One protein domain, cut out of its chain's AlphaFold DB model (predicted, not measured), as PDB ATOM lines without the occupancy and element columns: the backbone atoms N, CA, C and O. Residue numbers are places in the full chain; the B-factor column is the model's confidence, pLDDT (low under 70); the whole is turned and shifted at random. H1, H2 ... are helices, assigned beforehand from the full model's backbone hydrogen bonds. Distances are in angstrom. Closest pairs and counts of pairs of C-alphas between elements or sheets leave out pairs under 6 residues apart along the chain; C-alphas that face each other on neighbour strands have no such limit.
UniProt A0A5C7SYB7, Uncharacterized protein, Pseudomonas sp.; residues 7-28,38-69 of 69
ATOM      1  N   LEU A   7     195.926 117.627 129.464       94.75
ATOM      2  CA  LEU A   7     196.685 116.592 130.143       94.75
ATOM      3  C   LEU A   7     195.881 116.095 131.357       94.75
ATOM      4  O   LEU A   7     195.135 116.875 131.952       94.75
ATOM      5  N   PRO A   8     196.040 114.826 131.775       94.31
ATOM      6  CA  PRO A   8     195.260 114.269 132.881       94.31
ATOM      7  C   PRO A   8     195.301 115.126 134.151       94.31
ATOM      8  O   PRO A   8     194.262 115.441 134.711       94.31
ATOM      9  N   TYR A   9     196.478 115.630 134.536       94.69
ATOM     10  CA  TYR A   9     196.615 116.475 135.726       94.69
ATOM     11  C   TYR A   9     195.958 117.859 135.584       94.69
ATOM     12  O   TYR A   9     195.604 118.474 136.586       94.69
ATOM     13  N   GLU A  10     195.798 118.371 134.361       95.62
ATOM     14  CA  GLU A  10     195.063 119.615 134.111       95.62
ATOM     15  C   GLU A  10     193.562 119.376 134.261       95.62
ATOM     16  O   GLU A  10     192.858 120.210 134.830       95.62
ATOM     17  N   LEU A  11     193.076 118.220 133.794       95.56
ATOM     18  CA  LEU A  11     191.695 117.802 134.003       95.56
ATOM     19  C   LEU A  11     191.407 117.580 135.491       95.56
ATOM     20  O   LEU A  11     190.407 118.090 135.986       95.56
ATOM     21  N   ASP A  12     192.300 116.894 136.206       96.12
ATOM     22  CA  ASP A  12     192.186 116.672 137.649       96.12
ATOM     23  C   ASP A  12     192.148 118.014 138.403       96.12
ATOM     24  O   ASP A  12     191.286 118.235 139.252       96.12
ATOM     25  N   ALA A  13     193.036 118.953 138.052       96.06
ATOM     26  CA  ALA A  13     193.070 120.284 138.655       96.06
ATOM     27  C   ALA A  13     191.787 121.086 138.388       96.06
ATOM     28  O   ALA A  13     191.321 121.797 139.275       96.06
ATOM     29  N   LEU A  14     191.205 120.974 137.191       95.81
ATOM     30  CA  LEU A  14     189.918 121.600 136.884       95.81
ATOM     31  C   LEU A  14     188.765 120.939 137.637       95.81
ATOM     32  O   LEU A  14     187.889 121.646 138.129       95.81
ATOM     33  N   TRP A  15     188.771 119.610 137.744       96.81
ATOM     34  CA  TRP A  15     187.760 118.868 138.490       96.81
ATOM     35  C   TRP A  15     187.769 119.256 139.971       96.81
ATOM     36  O   TRP A  15     186.714 119.486 140.543       96.81
ATOM     37  N   MET A  16     188.941 119.503 140.565       96.69
ATOM     38  CA  MET A  16     189.059 120.002 141.947       96.69
ATOM     39  C   MET A  16     188.361 121.350 142.211       96.69
ATOM     40  O   MET A  16     188.170 121.722 143.370       96.69
ATOM     41  N   LEU A  17     187.997 122.102 141.168       95.81
ATOM     42  CA  LEU A  17     187.270 123.370 141.283       95.81
ATOM     43  C   LEU A  17     185.746 123.197 141.230       95.81
ATOM     44  O   LEU A  17     185.025 124.177 141.437       95.81
ATOM     45  N   THR A  18     185.249 121.998 140.918       96.31
ATOM     46  CA  THR A  18     183.817 121.738 140.760       96.31
ATOM     47  C   THR A  18     183.131 121.494 142.104       96.31
ATOM     48  O   THR A  18     183.766 121.340 143.153       96.31
ATOM     49  N   PHE A  19     181.797 121.477 142.080       94.75
ATOM     50  CA  PHE A  19     181.002 121.147 143.258       94.75
ATOM     51  C   PHE A  19     181.206 119.685 143.676       94.75
ATOM     52  O   PHE A  19     181.349 119.405 144.861       94.75
ATOM     53  N   GLU A  20     181.292 118.778 142.704       95.81
ATOM     54  CA  GLU A  20     181.470 117.338 142.885       95.81
ATOM     55  C   GLU A  20     182.770 117.024 143.625       95.81
ATOM     56  O   GLU A  20     182.762 116.228 144.556       95.81
ATOM     57  N   ALA A  21     183.873 117.713 143.314       94.69
ATOM     58  CA  ALA A  21     185.101 117.591 144.103       94.69
ATOM     59  C   ALA A  21     184.947 118.104 145.538       94.69
ATOM     60  O   ALA A  21     185.522 117.555 146.485       94.69
ATOM     61  N   GLY A  22     184.153 119.163 145.704       92.94
ATOM     62  CA  GLY A  22     183.761 119.682 147.003       92.94
ATOM     63  C   GLY A  22     182.952 118.679 147.825       92.94
ATOM     64  O   GLY A  22     183.143 118.648 149.037       92.94
ATOM     65  N   ASP A  23     182.104 117.872 147.187       92.88
ATOM     66  CA  ASP A  23     181.269 116.850 147.828       92.88
ATOM     67  C   ASP A  23     182.042 115.548 148.086       92.88
ATOM     68  O   ASP A  23     181.988 114.988 149.180       92.88
ATOM     69  N   TRP A  24     182.890 115.140 147.138       90.75
ATOM     70  CA  TRP A  24     183.711 113.930 147.207       90.75
ATOM     71  C   TRP A  24     184.545 113.849 148.485       90.75
ATOM     72  O   TRP A  24     184.682 112.783 149.079       90.75
ATOM     73  N   LYS A  25     185.070 114.981 148.974       83.81
ATOM     74  CA  LYS A  25     185.852 115.022 150.222       83.81
ATOM     75  C   LYS A  25     185.038 114.650 151.474       83.81
ATOM     76  O   LYS A  25     185.653 114.354 152.500       83.81
ATOM     77  N   TYR A  26     183.707 114.671 151.397       87.94
ATOM     78  CA  TYR A  26     182.780 114.282 152.460       87.94
ATOM     79  C   TYR A  26     182.215 112.864 152.286       87.94
ATOM     80  O   TYR A  26     181.594 112.359 153.220       87.94
ATOM     81  N   GLU A  27     182.439 112.210 151.140       87.56
ATOM     82  CA  GLU A  27     182.068 110.804 150.944       87.56
ATOM     83  C   GLU A  27     182.821 109.897 151.922       87.56
ATOM     84  O   GLU A  27     183.997 110.140 152.221       87.56
ATOM     85  N   ASP A  28     182.152 108.833 152.375       87.12
ATOM     86  CA  ASP A  28     182.748 107.801 153.222       87.12
ATOM     87  C   ASP A  28     183.955 107.161 152.520       87.12
ATOM     88  O   ASP A  28     183.861 106.714 151.373       87.12
ATOM     89  N   PHE A  38     185.549 113.320 136.476       94.25
ATOM     90  CA  PHE A  38     184.654 113.175 135.337       94.25
ATOM     91  C   PHE A  38     184.621 114.447 134.485       94.25
ATOM     92  O   PHE A  38     184.476 115.568 134.970       94.25
ATOM     93  N   SER A  39     184.766 114.282 133.168       93.62
ATOM     94  CA  SER A  39     184.871 115.412 132.237       93.62
ATOM     95  C   SER A  39     183.571 116.210 132.107       93.62
ATOM     96  O   SER A  39     183.622 117.400 131.795       93.62
ATOM     97  N   ALA A  40     182.415 115.590 132.359       94.12
ATOM     98  CA  ALA A  40     181.137 116.296 132.333       94.12
ATOM     99  C   ALA A  40     181.020 117.314 133.478       94.12
ATOM    100  O   ALA A  40     180.532 118.416 133.241       94.12
ATOM    101  N   ASP A  41     181.531 116.994 134.668       95.56
ATOM    102  CA  ASP A  41     181.539 117.902 135.824       95.56
ATOM    103  C   ASP A  41     182.352 119.158 135.495       95.56
ATOM    104  O   ASP A  41     181.901 120.292 135.665       95.56
ATOM    105  N   VAL A  42     183.531 118.957 134.892       95.62
ATOM    106  CA  VAL A  42     184.395 120.050 134.427       95.62
ATOM    107  C   VAL A  42     183.702 120.887 133.353       95.62
ATOM    108  O   VAL A  42     183.786 122.116 133.374       95.62
ATOM    109  N   LEU A  43     183.005 120.250 132.407       94.81
ATOM    110  CA  LEU A  43     182.271 120.965 131.365       94.81
ATOM    111  C   LEU A  43     181.158 121.837 131.958       94.81
ATOM    112  O   LEU A  43     181.053 123.004 131.581       94.81
ATOM    113  N   THR A  44     180.373 121.287 132.883       95.12
ATOM    114  CA  THR A  44     179.295 121.995 133.587       95.12
ATOM    115  C   THR A  44     179.854 123.194 134.344       95.12
ATOM    116  O   THR A  44     179.417 124.323 134.124       95.12
ATOM    117  N   TYR A  45     180.915 122.988 135.130       95.19
ATOM    118  CA  TYR A  45     181.588 124.062 135.856       95.19
ATOM    119  C   TYR A  45     182.064 125.188 134.929       95.19
ATOM    120  O   TYR A  45     181.812 126.367 135.187       95.19
ATOM    121  N   LEU A  46     182.725 124.855 133.817       94.44
ATOM    122  CA  LEU A  46     183.208 125.859 132.867       94.44
ATOM    123  C   LEU A  46     182.063 126.620 132.193       94.44
ATOM    124  O   LEU A  46     182.173 127.832 132.003       94.44
ATOM    125  N   GLN A  47     180.975 125.934 131.836       95.06
ATOM    126  CA  GLN A  47     179.786 126.577 131.277       95.06
ATOM    127  C   GLN A  47     179.188 127.574 132.270       95.06
ATOM    128  O   GLN A  47     178.985 128.732 131.905       95.06
ATOM    129  N   ASP A  48     179.000 127.175 133.525       94.81
ATOM    130  CA  ASP A  48     178.457 128.047 134.568       94.81
ATOM    131  C   ASP A  48     179.354 129.258 134.823       94.81
ATOM    132  O   ASP A  48     178.872 130.390 134.912       94.81
ATOM    133  N   ARG A  49     180.677 129.060 134.875       93.88
ATOM    134  CA  ARG A  49     181.645 130.158 135.013       93.88
ATOM    135  C   ARG A  49     181.544 131.155 133.859       93.88
ATOM    136  O   ARG A  49     181.496 132.357 134.111       93.88
ATOM    137  N   VAL A  50     181.477 130.678 132.615       93.25
ATOM    138  CA  VAL A  50     181.357 131.545 131.430       93.25
ATOM    139  C   VAL A  50     180.012 132.269 131.405       93.25
ATOM    140  O   VAL A  50     179.967 133.456 131.090       93.25
ATOM    141  N   LEU A  51     178.918 131.589 131.752       93.62
ATOM    142  CA  LEU A  51     177.591 132.200 131.809       93.62
ATOM    143  C   LEU A  51     177.501 133.268 132.901       93.62
ATOM    144  O   LEU A  51     176.887 134.309 132.675       93.62
ATOM    145  N   ASN A  52     178.120 133.039 134.059       91.81
ATOM    146  CA  ASN A  52     178.176 134.024 135.136       91.81
ATOM    147  C   ASN A  52     178.983 135.260 134.729       91.81
ATOM    148  O   ASN A  52     178.513 136.374 134.932       91.81
ATOM    149  N   GLU A  53     180.131 135.073 134.077       90.25
ATOM    150  CA  GLU A  53     180.930 136.179 133.536       90.25
ATOM    151  C   GLU A  53     180.160 136.962 132.459       90.25
ATOM    152  O   GLU A  53     180.138 138.188 132.457       90.25
ATOM    153  N   ALA A  54     179.451 136.265 131.565       88.88
ATOM    154  CA  ALA A  54     178.621 136.897 130.539       88.88
ATOM    155  C   ALA A  54     177.421 137.670 131.118       88.88
ATOM    156  O   ALA A  54     176.840 138.515 130.436       88.88
ATOM    157  N   ARG A  55     177.031 137.370 132.362       87.31
ATOM    158  CA  ARG A  55     175.991 138.082 133.114       87.31
ATOM    159  C   ARG A  55     176.554 139.204 133.982       87.31
ATOM    160  O   ARG A  55     175.764 139.871 134.646       87.31
ATOM    161  N   ASP A  56     177.865 139.438 133.989       87.31
ATOM    162  CA  ASP A  56     178.439 140.580 134.691       87.31
ATOM    163  C   ASP A  56     178.279 141.858 133.855       87.31
ATOM    164  O   ASP A  56     179.068 142.170 132.962       87.31
ATOM    165  N   TRP A  57     177.235 142.629 134.155       81.19
ATOM    166  CA  TRP A  57     176.933 143.891 133.470       81.19
ATOM    167  C   TRP A  57     177.898 145.026 133.833       81.19
ATOM    168  O   TRP A  57     177.868 146.068 133.177       81.19
ATOM    169  N   ASN A  58     178.769 144.837 134.832       85.50
ATOM    170  CA  ASN A  58     179.868 145.766 135.102       85.50
ATOM    171  C   ASN A  58     181.058 145.538 134.161       85.50
ATOM    172  O   ASN A  58     181.976 146.356 134.120       85.50
ATOM    173  N   ASN A  59     181.055 144.453 133.382       86.56
ATOM    174  CA  ASN A  59     182.082 144.205 132.388       86.56
ATOM    175  C   ASN A  59     182.015 145.279 131.289       86.56
ATOM    176  O   ASN A  59     181.077 145.320 130.488       86.56
ATOM    177  N   GLU A  60     183.045 146.130 131.213       87.94
ATOM    178  CA  GLU A  60     183.092 147.256 130.271       87.94
ATOM    179  C   GLU A  60     182.875 146.833 128.812       87.94
ATOM    180  O   GLU A  60     182.296 147.584 128.025       87.94
ATOM    181  N   ARG A  61     183.322 145.631 128.426       86.75
ATOM    182  CA  ARG A  61     183.161 145.131 127.053       86.75
ATOM    183  C   ARG A  61     181.699 144.819 126.752       86.75
ATOM    184  O   ARG A  61     181.222 145.161 125.672       86.75
ATOM    185  N   ILE A  62     180.999 144.201 127.704       86.44
ATOM    186  CA  ILE A  62     179.572 143.872 127.593       86.44
ATOM    187  C   ILE A  62     178.747 145.161 127.601       86.44
ATOM    188  O   ILE A  62     177.914 145.362 126.717       86.44
ATOM    189  N   ALA A  63     179.043 146.078 128.525       84.50
ATOM    190  CA  ALA A  63     178.389 147.379 128.605       84.50
ATOM    191  C   ALA A  63     178.533 148.185 127.300       84.50
ATOM    192  O   ALA A  63     177.542 148.682 126.766       84.50
ATOM    193  N   ARG A  64     179.747 148.260 126.727       86.69
ATOM    194  CA  ARG A  64     179.977 148.927 125.433       86.69
ATOM    195  C   ARG A  64     179.224 148.257 124.287       86.69
ATOM    196  O   ARG A  64     178.661 148.967 123.460       86.69
ATOM    197  N   TYR A  65     179.196 146.924 124.226       87.44
ATOM    198  CA  TYR A  65     178.450 146.197 123.194       87.44
ATOM    199  C   TYR A  65     176.955 146.547 123.218       87.44
ATOM    200  O   TYR A  65     176.365 146.793 122.170       87.44
ATOM    201  N   LEU A  66     176.359 146.639 124.409       85.75
ATOM    202  CA  LEU A  66     174.945 146.984 124.579       85.75
ATOM    203  C   LEU A  66     174.620 148.429 124.191       85.75
ATOM    204  O   LEU A  66     173.546 148.674 123.663       85.75
ATOM    205  N   GLN A  67     175.536 149.376 124.419       86.62
ATOM    206  CA  GLN A  67     175.358 150.778 124.010       86.62
ATOM    207  C   GLN A  67     175.327 150.972 122.486       86.62
ATOM    208  O   GLN A  67     174.838 151.995 122.017       86.62
ATOM    209  N   HIS A  68     175.866 150.020 121.719       78.88
ATOM    210  CA  HIS A  68     175.929 150.068 120.253       78.88
ATOM    211  C   HIS A  68     174.842 149.207 119.583       78.88
ATOM    212  O   HIS A  68     174.957 148.896 118.395       78.88
ATOM    213  N   ARG A  69     173.818 148.794 120.337       65.25
ATOM    214  CA  ARG A  69     172.691 147.980 119.871       65.25
ATOM    215  C   ARG A  69     171.403 148.792 119.865       65.25
ATOM    216  O   ARG A  69     170.602 148.557 118.936       65.25
TER     217      ARG A  69
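This is residues 7 to 28 and 38 to 69 of the 69 residues of an uncharacterized protein of Pseudomonas sp. (UniProt A0A5C7SYB7). One long helix, H3, makes a shaft; at the end where it begins, H1 and H2 form an open corner into which its first turn fits, and at the other end the short helix H4 follows it, turned steeply and with little contact. H3 and H4, one after the other, make most of the length, and residues 47 to 52 of H3 stick out free between the two ends. The printed part has 54 residues, with four named helices in the order H1, H2, H3, H4 and no named strand; the class is all helix. The whole is extended, with a radius of gyration of the C-alphas of 15.8 A and spans of 53 by 25 by 15 A.

Find C-alpha 39 at (184.871, 115.412, 132.237); from there H3, residues 39 to 54, runs 22.4 A to C-alpha 54 at (178.621, 136.897, 130.539). Go back to C-alpha 8 at (195.260, 114.269, 132.881), where H1, residues 8 to 15, begins; it is 10.4 A long. H2, residues 19 to 24, comes next and is 8.7 A long. Past H3 look for H4, residues 60 to 67, 10.6 A long, which ends with C-alpha 67 at (175.358, 150.778, 124.010).

Start with H3, which touches H1 with residues 39 to 42 alone. The closest C-alphas there are those of Trp 15 and Val 42, 5.4 A apart, and the two helices run the same way at a steep tilt of 53 degrees. H2 is close to H3 but not clearly touching, its closest C-alphas being those of Glu 20 and Asp 41 at 7.1 A. These two run opposite ways at a shallow tilt of 34 degrees, only just short of steep. H1 and H2 are close but not clearly touching, with the C-alphas of Trp 15 and Ala 21 closest at 6.3 A, and stand about perpendicular at 73 degrees. At the far end H3 and H4 are close but not clearly touching; look at the C-alphas of Ala 54 and Ile 62, the closest at 7.6 A. They run the same way at a steep tilt of 60 degrees. H4 is apart from H1 and from H2. In H1, H2, H3 and H4 every O i to N i+4 pair is within hydrogen-bond range.

The two C-alphas farthest apart are those of Asp 28 and His 68, 54.0 A. Residues 29 to 37 are not printed, and C-alphas 28 and 38 across this cut are 18.8 A apart. The links H1 to H2 and H3 to H4 are tight, and the link H2 to H3 runs across the cut. The mean pLDDT of the printed part is 91.0, and you find a value under 70 at residue 69, the chain's last.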